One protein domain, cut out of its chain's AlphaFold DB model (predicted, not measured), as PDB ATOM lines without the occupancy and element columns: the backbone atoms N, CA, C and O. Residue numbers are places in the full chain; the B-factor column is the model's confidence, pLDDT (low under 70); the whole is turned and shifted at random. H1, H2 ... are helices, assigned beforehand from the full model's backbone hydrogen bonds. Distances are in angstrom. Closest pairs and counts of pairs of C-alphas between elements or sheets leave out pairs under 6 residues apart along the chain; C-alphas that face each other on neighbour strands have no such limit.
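This is residues 2 to 109 of the 213 residues of an uncharacterized protein of Deltaproteobacteria bacterium RBG_13_51_10 (UniProt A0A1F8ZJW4). The longest helix, H3, runs through the middle of an elongated cluster of helices; H2 folds back alongside it as a hairpin, while H1 and H6 cross it nearly at right angles. H7 and H8 form a corner at one end, where residues 103 to 108 stick out, and H4 lies at the other end. The printed part has 108 residues with nine named helices, H1 to H9 in order, and no named strand: all helix. It is compact, with a radius of gyration of the C-alphas of 14.1 A, and spans 44 by 25 by 25 A.

H1, residues 2 to 11, begins at C-alpha 2 (-1.250, 60.158, 136.366). H2 is residues 16 to 25; H3, residues 31 to 47, is 24.2 A long. H4 is residues 49 to 52, H5 61 to 69. H6, residues 73 to 85, is 18.1 A long. H7 is residues 87 to 93, H8 95 to 104, and H9, 106 to 109, ends at C-alpha 109 (-21.296, 70.838, 143.113).

H3 is the hub. With residues 39 to 43 alone it touches H1, about perpendicular at 88 degrees; the closest C-alphas, of Ile 7 and Tyr 43, are 6.2 A apart. H2 and H3 form a hairpin at a shallow tilt of 21 degrees, opposite ways, with C-alphas 23 and 37 closest at 4.8 A. H2 and H4 only just touch, with 3 pairs of C-alphas within 8 A, closest 16 and 49 at 6.7 A. H5 is close to H3 but not clearly touching, C-alphas 45 and 61 being closest at 6.2 A. H6 touches H3, about perpendicular at 79 degrees, closest at C-alphas 35 and 83, 7.0 A. H7 touches H3 at C-alphas 31 and 91, 5.2 A. H6 touches H8 at C-alphas 82 and 95, 5.7 A. H8 and H9 meet only through their link. In H1, H2, H3, H5, H7 and H8 every O i to N i+4 pair is within hydrogen-bond range, in H6 8 of 9; H4 and H9 are too short for such a pair.

The two farthest C-alphas, of Lys 54 and Arg 109, are 44.7 A apart. The printed part has no cut and no long link. Mean pLDDT of the printed part is 91.6, and no printed residue is under 70.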
ATOM      1  N   GLU A   2      -1.174  60.862 137.668       75.69
ATOM      2  CA  GLU A   2      -1.250  60.158 136.366       75.69
ATOM      3  C   GLU A   2      -0.859  61.027 135.155       75.69
ATOM      4  O   GLU A   2       0.014  60.638 134.384       75.69
ATOM      5  N   ILE A   3      -1.387  62.256 135.056       80.81
ATOM      6  CA  ILE A   3      -1.043  63.186 133.961       80.81
ATOM      7  C   ILE A   3       0.460  63.508 133.930       80.81
ATOM      8  O   ILE A   3       1.033  63.669 132.862       80.81
ATOM      9  N   GLU A   4       1.126  63.598 135.084       83.56
ATOM     10  CA  GLU A   4       2.549  63.970 135.152       83.56
ATOM     11  C   GLU A   4       3.475  62.864 134.641       83.56
ATOM     12  O   GLU A   4       4.513  63.156 134.041       83.56
ATOM     13  N   VAL A   5       3.086  61.606 134.854       85.12
ATOM     14  CA  VAL A   5       3.789  60.440 134.313       85.12
ATOM     15  C   VAL A   5       3.584  60.369 132.800       85.12
ATOM     16  O   VAL A   5       4.552  60.206 132.059       85.12
ATOM     17  N   GLU A   6       2.349  60.578 132.337       85.50
ATOM     18  CA  GLU A   6       1.995  60.554 130.915       85.50
ATOM     19  C   GLU A   6       2.730  61.641 130.113       85.50
ATOM     20  O   GLU A   6       3.384  61.342 129.113       85.50
ATOM     21  N   ILE A   7       2.702  62.900 130.570       90.06
ATOM     22  CA  ILE A   7       3.390  63.999 129.870       90.06
ATOM     23  C   ILE A   7       4.905  63.801 129.856       90.06
ATOM     24  O   ILE A   7       5.555  64.167 128.879       90.06
ATOM     25  N   LYS A   8       5.480  63.222 130.921       89.19
ATOM     26  CA  LYS A   8       6.913  62.938 130.952       89.19
ATOM     27  C   LYS A   8       7.240  61.893 129.899       89.19
ATOM     28  O   LYS A   8       8.058  62.161 129.035       89.19
ATOM     29  N   ALA A   9       6.538  60.763 129.893       89.31
ATOM     30  CA  ALA A   9       6.743  59.725 128.885       89.31
ATOM     31  C   ALA A   9       6.584  60.257 127.446       89.31
ATOM     32  O   ALA A   9       7.312  59.843 126.548       89.31
ATOM     33  N   LYS A  10       5.660  61.201 127.225       90.75
ATOM     34  CA  LYS A  10       5.353  61.738 125.893       90.75
ATOM     35  C   LYS A  10       6.345  62.787 125.380       90.75
ATOM     36  O   LYS A  10       6.524  62.903 124.161       90.75
ATOM     37  N   TYR A  11       6.944  63.588 126.262       92.44
ATOM     38  CA  TYR A  11       7.757  64.745 125.861       92.44
ATOM     39  C   TYR A  11       9.208  64.712 126.339       92.44
ATOM     40  O   TYR A  11      10.001  65.536 125.883       92.44
ATOM     41  N   ASP A  12       9.575  63.778 127.213       91.62
ATOM     42  CA  ASP A  12      10.952  63.654 127.678       91.62
ATOM     43  C   ASP A  12      11.914  63.311 126.532       91.62
ATOM     44  O   ASP A  12      11.562  62.630 125.569       91.62
ATOM     45  N   GLY A  13      13.121  63.870 126.597       87.50
ATOM     46  CA  GLY A  13      14.122  63.769 125.528       87.50
ATOM     47  C   GLY A  13      13.855  64.615 124.273       87.50
ATOM     48  O   GLY A  13      14.728  64.686 123.408       87.50
ATOM     49  N   LYS A  14      12.708  65.300 124.157       91.00
ATOM     50  CA  LYS A  14      12.438  66.201 123.024       91.00
ATOM     51  C   LYS A  14      13.140  67.547 123.193       91.00
ATOM     52  O   LYS A  14      13.258  68.081 124.300       91.00
ATOM     53  N   ASP A  15      13.594  68.109 122.074       91.06
ATOM     54  CA  ASP A  15      14.218  69.429 122.065       91.06
ATOM     55  C   ASP A  15      13.196  70.550 122.319       91.06
ATOM     56  O   ASP A  15      12.026  70.448 121.943       91.06
ATOM     57  N   ILE A  16      13.647  71.644 122.937       91.38
ATOM     58  CA  ILE A  16      12.785  72.790 123.231       91.38
ATOM     59  C   ILE A  16      12.213  73.409 121.955       91.38
ATOM     60  O   ILE A  16      11.022  73.699 121.934       91.38
ATOM     61  N   ALA A  17      12.997  73.548 120.882       92.12
ATOM     62  CA  ALA A  17      12.499  74.145 119.643       92.12
ATOM     63  C   ALA A  17      11.393  73.286 119.013       92.12
ATOM     64  O   ALA A  17      10.412  73.811 118.488       92.12
ATOM     65  N   TYR A  18      11.512  71.958 119.127       93.69
ATOM     66  CA  TYR A  18      10.461  71.036 118.704       93.69
ATOM     67  C   TYR A  18       9.182  71.231 119.528       93.69
ATOM     68  O   TYR A  18       8.096  71.336 118.963       93.69
ATOM     69  N   LEU A  19       9.299  71.304 120.858       93.56
ATOM     70  CA  LEU A  19       8.149  71.502 121.743       93.56
ATOM     71  C   LEU A  19       7.468  72.855 121.503       93.56
ATOM     72  O   LEU A  19       6.244  72.912 121.444       93.56
ATOM     73  N   GLU A  20       8.239  73.928 121.315       94.06
ATOM     74  CA  GLU A  20       7.706  75.253 120.983       94.06
ATOM     75  C   GLU A  20       6.936  75.238 119.659       94.06
ATOM     76  O   GLU A  20       5.805  75.718 119.604       94.06
ATOM     77  N   LYS A  21       7.495  74.610 118.619       94.38
ATOM     78  CA  LYS A  21       6.809  74.464 117.332       94.38
ATOM     79  C   LYS A  21       5.498  73.691 117.476       94.38
ATOM     80  O   LYS A  21       4.483  74.093 116.926       94.38
ATOM     81  N   GLN A  22       5.486  72.616 118.259       93.56
ATOM     82  CA  GLN A  22       4.261  71.854 118.503       93.56
ATOM     83  C   GLN A  22       3.194  72.670 119.242       93.56
ATOM     84  O   GLN A  22       2.009  72.478 118.982       93.56
ATOM     85  N   VAL A  23       3.574  73.593 120.129       93.19
ATOM     86  CA  VAL A  23       2.618  74.532 120.745       93.19
ATOM     87  C   VAL A  23       1.993  75.436 119.681       93.19
ATOM     88  O   VAL A  23       0.781  75.639 119.696       93.19
ATOM     89  N   GLU A  24       2.794  75.949 118.746       93.19
ATOM     90  CA  GLU A  24       2.309  76.786 117.642       93.19
ATOM     91  C   GLU A  24       1.402  76.003 116.682       93.19
ATOM     92  O   GLU A  24       0.303  76.465 116.371       93.19
ATOM     93  N   ASP A  25       1.804  74.791 116.293       92.38
ATOM     94  CA  ASP A  25       1.037  73.904 115.410       92.38
ATOM     95  C   ASP A  25      -0.325  73.526 116.030       92.38
ATOM     96  O   ASP A  25      -1.338  73.414 115.338       92.38
ATOM     97  N   ASN A  26      -0.376  73.380 117.358       91.12
ATOM     98  CA  ASN A  26      -1.588  73.033 118.104       91.12
ATOM     99  C   ASN A  26      -2.409  74.251 118.561       91.12
ATOM    100  O   ASN A  26      -3.383  74.096 119.301       91.12
ATOM    101  N   ARG A  27      -2.095  75.462 118.085       85.56
ATOM    102  CA  ARG A  27      -2.861  76.688 118.386       85.56
ATOM    103  C   ARG A  27      -4.221  76.761 117.669       85.56
ATOM    104  O   ARG A  27      -4.875  77.803 117.663       85.56
ATOM    105  N   SER A  28      -4.651  75.665 117.045       82.62
ATOM    106  CA  SER A  28      -5.920  75.570 116.327       82.62
ATOM    107  C   SER A  28      -7.138  75.754 117.255       82.62
ATOM    108  O   SER A  28      -7.048  75.725 118.486       82.62
ATOM    109  N   LEU A  29      -8.322  75.942 116.659       78.19
ATOM    110  CA  LEU A  29      -9.582  76.049 117.405       78.19
ATOM    111  C   LEU A  29     -10.130  74.691 117.885       78.19
ATOM    112  O   LEU A  29     -11.102  74.680 118.642       78.19
ATOM    113  N   SER A  30      -9.532  73.559 117.484       90.56
ATOM    114  CA  SER A  30      -9.925  72.241 118.006       90.56
ATOM    115  C   SER A  30      -9.564  72.130 119.487       90.56
ATOM    116  O   SER A  30      -8.498  72.557 119.937       90.56
ATOM    117  N   ARG A  31     -10.461  71.522 120.264       90.62
ATOM    118  CA  ARG A  31     -10.305  71.383 121.716       90.62
ATOM    119  C   ARG A  31      -9.249  70.343 122.082       90.62
ATOM    120  O   ARG A  31      -8.593  70.477 123.114       90.62
ATOM    121  N   GLU A  32      -9.054  69.346 121.228       92.06
ATOM    122  CA  GLU A  32      -7.984  68.353 121.303       92.06
ATOM    123  C   GLU A  32      -6.627  69.006 121.048       92.06
ATOM    124  O   GLU A  32      -5.692  68.779 121.813       92.06
ATOM    125  N   SER A  33      -6.536  69.878 120.036       92.06
ATOM    126  CA  SER A  33      -5.314  70.652 119.781       92.06
ATOM    127  C   SER A  33      -4.991  71.558 120.971       92.06
ATOM    128  O   SER A  33      -3.875  71.553 121.480       92.06
ATOM    129  N   GLN A  34      -5.990  72.258 121.518       90.88
ATOM    130  CA  GLN A  34      -5.807  73.083 122.718       90.88
ATOM    131  C   GLN A  34      -5.369  72.270 123.942       90.88
ATOM    132  O   GLN A  34      -4.553  72.751 124.733       90.88
ATOM    133  N   LYS A  35      -5.869  71.034 124.094       93.31
ATOM    134  CA  LYS A  35      -5.412  70.106 125.135       93.31
ATOM    135  C   LYS A  35      -3.942  69.752 124.932       93.31
ATOM    136  O   LYS A  35      -3.173  69.849 125.882       93.31
ATOM    137  N   GLU A  36      -3.544  69.376 123.719       93.50
ATOM    138  CA  GLU A  36      -2.156  69.019 123.405       93.50
ATOM    139  C   GLU A  36      -1.206  70.201 123.634       93.50
ATOM    140  O   GLU A  36      -0.199  70.066 124.330       93.50
ATOM    141  N   MET A  37      -1.581  71.388 123.148       94.75
ATOM    142  CA  MET A  37      -0.878  72.645 123.404       94.75
ATOM    143  C   MET A  37      -0.687  72.870 124.910       94.75
ATOM    144  O   MET A  37       0.424  73.145 125.368       94.75
ATOM    145  N   PHE A  38      -1.757  72.721 125.698       94.81
ATOM    146  CA  PHE A  38      -1.690  72.851 127.150       94.81
ATOM    147  C   PHE A  38      -0.746  71.817 127.780       94.81
ATOM    148  O   PHE A  38       0.057  72.192 128.630       94.81
ATOM    149  N   LEU A  39      -0.808  70.544 127.378       94.56
ATOM    150  CA  LEU A  39       0.037  69.486 127.943       94.56
ATOM    151  C   LEU A  39       1.528  69.750 127.697       94.56
ATOM    152  O   LEU A  39       2.332  69.565 128.613       94.56
ATOM    153  N   ILE A  40       1.891  70.253 126.513       94.94
ATOM    154  CA  ILE A  40       3.272  70.647 126.202       94.94
ATOM    155  C   ILE A  40       3.715  71.806 127.103       94.94
ATOM    156  O   ILE A  40       4.779  71.750 127.724       94.94
ATOM    157  N   LEU A  41       2.893  72.851 127.225       95.62
ATOM    158  CA  LEU A  41       3.185  73.991 128.098       95.62
ATOM    159  C   LEU A  41       3.287  73.568 129.572       95.62
ATOM    160  O   LEU A  41       4.174  74.029 130.293       95.62
ATOM    161  N   TYR A  42       2.426  72.652 130.011       95.31
ATOM    162  CA  TYR A  42       2.433  72.101 131.361       95.31
ATOM    163  C   TYR A  42       3.705  71.291 131.635       95.31
ATOM    164  O   TYR A  42       4.331  71.478 132.679       95.31
ATOM    165  N   TYR A  43       4.150  70.479 130.672       95.25
ATOM    166  CA  TYR A  43       5.441  69.791 130.724       95.25
ATOM    167  C   TYR A  43       6.608  70.785 130.837       95.25
ATOM    168  O   TYR A  43       7.436  70.667 131.745       95.25
ATOM    169  N   LEU A  44       6.644  71.818 129.984       94.62
ATOM    170  CA  LEU A  44       7.684  72.850 130.032       94.62
ATOM    171  C   LEU A  44       7.719  73.560 131.393       94.62
ATOM    172  O   LEU A  44       8.809  73.802 131.916       94.62
ATOM    173  N   LYS A  45       6.554  73.859 131.982       94.94
ATOM    174  CA  LYS A  45       6.441  74.469 133.316       94.94
ATOM    175  C   LYS A  45       7.002  73.559 134.408       94.94
ATOM    176  O   LYS A  45       7.798  74.031 135.218       94.94
ATOM    177  N   LEU A  46       6.587  72.291 134.436       92.88
ATOM    178  CA  LEU A  46       6.938  71.337 135.492       92.88
ATOM    179  C   LEU A  46       8.423  70.980 135.498       92.88
ATOM    180  O   LEU A  46       9.059  71.011 136.548       92.88
ATOM    181  N   TYR A  47       8.985  70.685 134.327       91.88
ATOM    182  CA  TYR A  47      10.379  70.248 134.202       91.88
ATOM    183  C   TYR A  47      11.347  71.404 133.928       91.88
ATOM    184  O   TYR A  47      12.540  71.192 133.724       91.88
ATOM    185  N   GLY A  48      10.847  72.643 133.907       90.81
ATOM    186  CA  GLY A  48      11.665  73.831 133.683       90.81
ATOM    187  C   GLY A  48      12.298  73.895 132.292       90.81
ATOM    188  O   GLY A  48      13.289  74.601 132.121       90.81
ATOM    189  N   GLY A  49      11.743  73.189 131.298       88.94
ATOM    190  CA  GLY A  49      12.305  73.104 129.945       88.94
ATOM    191  C   GLY A  49      12.551  74.479 129.317       88.94
ATOM    192  O   GLY A  49      13.609  74.701 128.739       88.94
ATOM    193  N   TYR A  50      11.643  75.435 129.547       92.00
ATOM    194  CA  TYR A  50      11.754  76.822 129.073       92.00
ATOM    195  C   TYR A  50      13.021  77.554 129.550       92.00
ATOM    196  O   TYR A  50      13.503  78.463 128.875       92.00
ATOM    197  N   LYS A  51      13.607  77.148 130.686       93.12
ATOM    198  CA  LYS A  51      14.831  77.760 131.228       93.12
ATOM    199  C   LYS A  51      16.096  77.372 130.463       93.12
ATOM    200  O   LYS A  51      17.134  77.988 130.683       93.12
ATOM    201  N   LYS A  52      16.027  76.384 129.558       88.69
ATOM    202  CA  LYS A  52      17.140  76.042 128.655       88.69
ATOM    203  C   LYS A  52      17.483  77.202 127.715       88.69
ATOM    204  O   LYS A  52      18.635  77.353 127.315       88.69
ATOM    205  N   ASN A  53      16.508  78.049 127.389       87.50
ATOM    206  CA  ASN A  53      16.740  79.253 126.610       87.50
ATOM    207  C   ASN A  53      17.347  80.355 127.501       87.50
ATOM    208  O   ASN A  53      16.746  80.779 128.490       87.50
ATOM    209  N   LYS A  54      18.531  80.856 127.115       89.75
ATOM    210  CA  LYS A  54      19.283  81.882 127.862       89.75
ATOM    211  C   LYS A  54      18.455  83.135 128.166       89.75
ATOM    212  O   LYS A  54      18.638  83.719 129.230       89.75
ATOM    213  N   ARG A  55      17.527  83.521 127.277       90.50
ATOM    214  CA  ARG A  55      16.645  84.686 127.468       90.50
ATOM    215  C   ARG A  55      15.729  84.533 128.687       90.50
ATOM    216  O   ARG A  55      15.469  85.519 129.370       90.50
ATOM    217  N   TYR A  56      15.280  83.312 128.983       92.88
ATOM    218  CA  TYR A  56      14.276  83.026 130.016       92.88
ATOM    219  C   TYR A  56      14.837  82.306 131.248       92.88
ATOM    220  O   TYR A  56      14.090  81.956 132.161       92.88
ATOM    221  N   ALA A  57      16.156  82.105 131.327       91.81
ATOM    222  CA  ALA A  57      16.794  81.376 132.427       91.81
ATOM    223  C   ALA A  57      16.467  81.955 133.823       91.81
ATOM    224  O   ALA A  57      16.393  81.211 134.804       91.81
ATOM    225  N   LYS A  58      16.243  83.276 133.909       92.81
ATOM    226  CA  LYS A  58      15.909  84.010 135.145       92.81
ATOM    227  C   LYS A  58      14.475  84.558 135.179       92.81
ATOM    228  O   LYS A  58      14.146  85.313 136.089       92.81
ATOM    229  N   THR A  59      13.629  84.221 134.207       93.06
ATOM    230  CA  THR A  59      12.248  84.726 134.149       93.06
ATOM    231  C   THR A  59      11.257  83.710 134.706       93.06
ATOM    232  O   THR A  59      11.556  82.521 134.843       93.06
ATOM    233  N   SER A  60      10.046  84.171 135.021       94.88
ATOM    234  CA  SER A  60       8.935  83.275 135.330       94.88
ATOM    235  C   SER A  60       8.495  82.512 134.071       94.88
ATOM    236  O   SER A  60       8.706  82.964 132.942       94.88
ATOM    237  N   PHE A  61       7.839  81.367 134.268       96.19
ATOM    238  CA  PHE A  61       7.187  80.638 133.178       96.19
ATOM    239  C   PHE A  61       6.100  81.482 132.493       96.19
ATOM    240  O   PHE A  61       5.935  81.402 131.281       96.19
ATOM    241  N   TYR A  62       5.382  82.311 133.257       96.56
ATOM    242  CA  TYR A  62       4.305  83.149 132.728       96.56
ATOM    243  C   TYR A  62       4.828  84.203 131.749       96.56
ATOM    244  O   TYR A  62       4.272  84.342 130.665       96.56
ATOM    245  N   ASN A  63       5.965  84.835 132.057       95.25
ATOM    246  CA  ASN A  63       6.611  85.771 131.135       95.25
ATOM    247  C   ASN A  63       7.064  85.070 129.848       95.25
ATOM    248  O   ASN A  63       6.988  85.645 128.769       95.25
ATOM    249  N   TYR A  64       7.533  83.822 129.957       96.06
ATOM    250  CA  TYR A  64       7.934  83.022 128.801       96.06
ATOM    251  C   TYR A  64       6.750  82.726 127.869       96.06
ATOM    252  O   TYR A  64       6.851  82.968 126.669       96.06
ATOM    253  N   ILE A  65       5.623  82.237 128.398       96.25
ATOM    254  CA  ILE A  65       4.459  81.908 127.558       96.25
ATOM    255  C   ILE A  65       3.748  83.146 127.008       96.25
ATOM    256  O   ILE A  65       3.166  83.082 125.924       96.25
ATOM    257  N   GLU A  66       3.797  84.265 127.728       95.44
ATOM    258  CA  GLU A  66       3.246  85.530 127.256       95.44
ATOM    259  C   GLU A  66       4.086  86.082 126.102       95.44
ATOM    260  O   GLU A  66       3.536  86.406 125.056       95.44
ATOM    261  N   ASP A  67       5.413  86.097 126.230       94.00
ATOM    262  CA  ASP A  67       6.310  86.607 125.188       94.00
ATOM    263  C   ASP A  67       6.407  85.676 123.962       94.00
ATOM    264  O   ASP A  67       6.444  86.159 122.833       94.00
ATOM    265  N   ARG A  68       6.411  84.343 124.143       93.88
ATOM    266  CA  ARG A  68       6.509  83.385 123.019       93.88
ATOM    267  C   ARG A  68       5.171  83.093 122.350       93.88
ATOM    268  O   ARG A  68       5.112  83.011 121.128       93.88
ATOM    269  N   PHE A  69       4.107  82.925 123.132       94.31
ATOM    270  CA  PHE A  69       2.827  82.415 122.630       94.31
ATOM    271  C   PHE A  69       1.668  83.398 122.805       94.31
ATOM    272  O   PHE A  69       0.556  83.099 122.367       94.31
ATOM    273  N   LEU A  70       1.886  84.577 123.396       94.38
ATOM    274  CA  LEU A  70       0.834  85.560 123.699       94.38
ATOM    275  C   LEU A  70      -0.277  84.981 124.593       94.38
ATOM    276  O   LEU A  70      -1.448  85.348 124.469       94.38
ATOM    277  N   ILE A  71       0.074  84.049 125.485       94.38
ATOM    278  CA  ILE A  71      -0.855  83.458 126.453       94.38
ATOM    279  C   ILE A  71      -0.694  84.184 127.787       94.38
ATOM    280  O   ILE A  71       0.348  84.099 128.429       94.38
ATOM    281  N   ARG A  72      -1.754  84.864 128.230       94.81
ATOM    282  CA  ARG A  72      -1.776  85.549 129.530       94.81
ATOM    283  C   ARG A  72      -1.794  84.539 130.673       94.81
ATOM    284  O   ARG A  72      -2.439  83.492 130.573       94.81
ATOM    285  N   GLU A  73      -1.197  84.906 131.807       94.69
ATOM    286  CA  GLU A  73      -1.188  84.074 133.017       94.69
ATOM    287  C   GLU A  73      -2.599  83.614 133.426       94.69
ATOM    288  O   GLU A  73      -2.815  82.434 133.702       94.69
ATOM    289  N   GLY A  74      -3.581  84.524 133.421       93.38
ATOM    290  CA  GLY A  74      -4.965  84.200 133.776       93.38
ATOM    291  C   GLY A  74      -5.567  83.108 132.887       93.38
ATOM    292  O   GLY A  74      -6.147  82.151 133.397       93.38
ATOM    293  N   THR A  75      -5.350  83.207 131.573       92.50
ATOM    294  CA  THR A  75      -5.803  82.218 130.586       92.50
ATOM    295  C   THR A  75      -5.134  80.866 130.813       92.50
ATOM    296  O   THR A  75      -5.814  79.842 130.863       92.50
ATOM    297  N   TYR A  76      -3.817  80.853 131.031       95.38
ATOM    298  CA  TYR A  76      -3.092  79.620 131.335       95.38
ATOM    299  C   TYR A  76      -3.579  78.973 132.639       95.38
ATOM    300  O   TYR A  76      -3.780  77.763 132.701       95.38
ATOM    301  N   ASN A  77      -3.824  79.766 133.681       93.94
ATOM    302  CA  ASN A  77      -4.312  79.272 134.967       93.94
ATOM    303  C   ASN A  77      -5.749  78.721 134.887       93.94
ATOM    304  O   ASN A  77      -6.106  77.830 135.664       93.94
ATOM    305  N   GLU A  78      -6.587  79.233 133.982       92.31
ATOM    306  CA  GLU A  78      -7.900  78.650 133.666       92.31
ATOM    307  C   GLU A  78      -7.752  77.309 132.933       92.31
ATOM    308  O   GLU A  78      -8.346  76.319 133.368       92.31
ATOM    309  N   MET A  79      -6.891  77.243 131.909       93.00
ATOM    310  CA  MET A  79      -6.568  75.997 131.195       93.00
ATOM    311  C   MET A  79      -6.015  74.931 132.144       93.00
ATOM    312  O   MET A  79      -6.489  73.799 132.134       93.00
ATOM    313  N   GLN A  80      -5.077  75.303 133.020       93.62
ATOM    314  CA  GLN A  80      -4.489  74.395 134.003       93.62
ATOM    315  C   GLN A  80      -5.555  73.827 134.941       93.62
ATOM    316  O   GLN A  80      -5.590  72.624 135.180       93.62
ATOM    317  N   ARG A  81      -6.458  74.666 135.457       91.19
ATOM    318  CA  ARG A  81      -7.542  74.197 136.332       91.19
ATOM    319  C   ARG A  81      -8.512  73.259 135.617       91.19
ATOM    320  O   ARG A  81      -8.970  72.305 136.241       91.19
ATOM    321  N   ALA A  82      -8.814  73.530 134.351       92.12
ATOM    322  CA  ALA A  82      -9.736  72.736 133.551       92.12
ATOM    323  C   ALA A  82      -9.118  71.391 133.136       92.12
ATOM    324  O   ALA A  82      -9.614  70.344 133.544       92.12
ATOM    325  N   TYR A  83      -7.991  71.397 132.421       92.88
ATOM    326  CA  TYR A  83      -7.402  70.183 131.853       92.88
ATOM    327  C   TYR A  83      -6.755  69.254 132.883       92.88
ATOM    328  O   TYR A  83      -6.751  68.047 132.672       92.88
ATOM    329  N   VAL A  84      -6.234  69.769 134.004       90.69
ATOM    330  CA  VAL A  84      -5.634  68.899 135.035       90.69
ATOM    331  C   VAL A  84      -6.703  68.153 135.833       90.69
ATOM    332  O   VAL A  84      -6.498  67.000 136.198       90.69
ATOM    333  N   LYS A  85      -7.838  68.798 136.135       89.31
ATOM    334  CA  LYS A  85      -8.885  68.203 136.986       89.31
ATOM    335  C   LYS A  85     -10.018  67.548 136.200       89.31
ATOM    336  O   LYS A  85     -10.585  66.574 136.675       89.31
ATOM    337  N   PHE A  86     -10.350  68.092 135.033       92.12
ATOM    338  CA  PHE A  86     -11.490  67.684 134.208       92.12
ATOM    339  C   PHE A  86     -11.081  67.582 132.727       92.12
ATOM    340  O   PHE A  86     -11.638  68.292 131.884       92.12
ATOM    341  N   PRO A  87     -10.079  66.751 132.375       91.38
ATOM    342  CA  PRO A  87      -9.552  66.678 131.010       91.38
ATOM    343  C   PRO A  87     -10.610  66.269 129.982       91.38
ATOM    344  O   PRO A  87     -10.615  66.815 128.883       91.38
ATOM    345  N   VAL A  88     -11.507  65.345 130.340       92.19
ATOM    346  CA  VAL A  88     -12.563  64.835 129.450       92.19
ATOM    347  C   VAL A  88     -13.600  65.925 129.184       92.19
ATOM    348  O   VAL A  88     -13.815  66.315 128.040       92.19
ATOM    349  N   GLN A  89     -14.151  66.518 130.244       93.00
ATOM    350  CA  GLN A  89     -15.155  67.578 130.137       93.00
ATOM    351  C   GLN A  89     -14.595  68.844 129.473       93.00
ATOM    352  O   GLN A  89     -15.327  69.585 128.823       93.00
ATOM    353  N   SER A  90     -13.289  69.102 129.603       93.44
ATOM    354  CA  SER A  90     -12.633  70.231 128.931       93.44
ATOM    355  C   SER A  90     -12.555  70.049 127.415       93.44
ATOM    356  O   SER A  90     -12.636  71.040 126.693       93.44
ATOM    357  N   VAL A  91     -12.430  68.812 126.925       92.75
ATOM    358  CA  VAL A  91     -12.508  68.507 125.487       92.75
ATOM    359  C   VAL A  91     -13.964  68.512 125.014       92.75
ATOM    360  O   VAL A  91     -14.263  69.079 123.969       92.75
ATOM    361  N   GLU A  92     -14.896  67.993 125.812       91.75
ATOM    362  CA  GLU A  92     -16.309  67.902 125.414       91.75
ATOM    363  C   GLU A  92     -17.043  69.255 125.427       91.75
ATOM    364  O   GLU A  92     -17.822  69.570 124.526       91.75
ATOM    365  N   TYR A  93     -16.780  70.108 126.421       91.19
ATOM    366  CA  TYR A  93     -17.505  71.373 126.611       91.19
ATOM    367  C   TYR A  93     -16.633  72.620 126.432       91.19
ATOM    368  O   TYR A  93     -17.153  73.723 126.246       91.19
ATOM    369  N   GLY A  94     -15.309  72.461 126.448       91.12
ATOM    370  CA  GLY A  94     -14.349  73.559 126.379       91.12
ATOM    371  C   GLY A  94     -13.979  74.135 127.750       91.12
ATOM    372  O   GLY A  94     -14.772  74.157 128.697       91.12
ATOM    373  N   VAL A  95     -12.765  74.688 127.830       92.62
ATOM    374  CA  VAL A  95     -12.196  75.285 129.054       92.62
ATOM    375  C   VAL A  95     -13.107  76.362 129.643       92.62
ATOM    376  O   VAL A  95     -13.335  76.375 130.847       92.62
ATOM    377  N   GLY A  96     -13.691  77.232 128.812       90.69
ATOM    378  CA  GLY A  96     -14.528  78.339 129.290       90.69
ATOM    379  C   GLY A  96     -15.772  77.887 130.065       90.69
ATOM    380  O   GLY A  96     -16.123  78.501 131.077       90.69
ATOM    381  N   VAL A  97     -16.413  76.794 129.636       92.75
ATOM    382  CA  VAL A  97     -17.584  76.222 130.324       92.75
ATOM    383  C   VAL A  97     -17.156  75.589 131.644       92.75
ATOM    384  O   VAL A  97     -17.727  75.909 132.688       92.75
ATOM    385  N   VAL A  98     -16.089  74.786 131.626       93.81
ATOM    386  CA  VAL A  98     -15.510  74.169 132.829       93.81
ATOM    387  C   VAL A  98     -15.104  75.229 133.858       93.81
ATOM    388  O   VAL A  98     -15.469  75.141 135.031       93.81
ATOM    389  N   SER A  99     -14.408  76.287 133.432       92.06
ATOM    390  CA  SER A  99     -14.020  77.400 134.302       92.06
ATOM    391  C   SER A  99     -15.230  78.153 134.856       92.06
ATOM    392  O   SER A  99     -15.208  78.583 136.011       92.06
ATOM    393  N   LYS A 100     -16.307  78.309 134.075       91.62
ATOM    394  CA  LYS A 100     -17.552  78.911 134.565       91.62
ATOM    395  C   LYS A 100     -18.205  78.055 135.651       91.62
ATOM    396  O   LYS A 100     -18.541  78.603 136.697       91.62
ATOM    397  N   ILE A 101     -18.317  76.744 135.447       92.69
ATOM    398  CA  ILE A 101     -18.871  75.809 136.441       92.69
ATOM    399  C   ILE A 101     -18.066  75.877 137.740       92.69
ATOM    400  O   ILE A 101     -18.635  76.087 138.806       92.69
ATOM    401  N   LEU A 102     -16.735  75.821 137.648       90.69
ATOM    402  CA  LEU A 102     -15.854  75.909 138.817       90.69
ATOM    403  C   LEU A 102     -16.019  77.216 139.602       90.69
ATOM    404  O   LEU A 102     -15.918  77.218 140.831       90.69
ATOM    405  N   ARG A 103     -16.256  78.336 138.909       88.12
ATOM    406  CA  ARG A 103     -16.507  79.634 139.549       88.12
ATOM    407  C   ARG A 103     -17.877  79.682 140.223       88.12
ATOM    408  O   ARG A 103     -17.946  80.109 141.368       88.12
ATOM    409  N   VAL A 104     -18.924  79.249 139.521       89.75
ATOM    410  CA  VAL A 104     -20.332  79.468 139.900       89.75
ATOM    411  C   VAL A 104     -20.879  78.385 140.834       89.75
ATOM    412  O   VAL A 104     -21.598  78.701 141.776       89.75
ATOM    413  N   CYS A 105     -20.554  77.119 140.585       89.69
ATOM    414  CA  CYS A 105     -21.063  75.973 141.346       89.69
ATOM    415  C   CYS A 105     -20.125  75.570 142.498       89.69
ATOM    416  O   CYS A 105     -20.499  74.783 143.364       89.69
ATOM    417  N   GLY A 106     -18.889  76.079 142.505       86.69
ATOM    418  CA  GLY A 106     -17.885  75.720 143.503       86.69
ATOM    419  C   GLY A 106     -17.393  74.268 143.383       86.69
ATOM    420  O   GLY A 106     -17.894  73.484 142.575       86.69
ATOM    421  N   PRO A 107     -16.371  73.878 144.164       84.62
ATOM    422  CA  PRO A 107     -15.721  72.574 144.027       84.62
ATOM    423  C   PRO A 107     -16.629  71.388 144.383       84.62
ATOM    424  O   PRO A 107     -16.436  70.311 143.828       84.62
ATOM    425  N   ILE A 108     -17.607  71.588 145.274       86.50
ATOM    426  CA  ILE A 108     -18.509  70.532 145.756       86.50
ATOM    427  C   ILE A 108     -19.498  70.137 144.653       86.50
ATOM    428  O   ILE A 108     -19.534  68.979 144.248       86.50
ATOM    429  N   ARG A 109     -20.233  71.109 144.096       90.06
ATOM    430  CA  ARG A 109     -21.296  70.838 143.113       90.06
ATOM    431  C   ARG A 109     -20.793  70.673 141.683       90.06
ATOM    432  O   ARG A 109     -21.520  70.172 140.839       90.06
TER     433      ARG A 109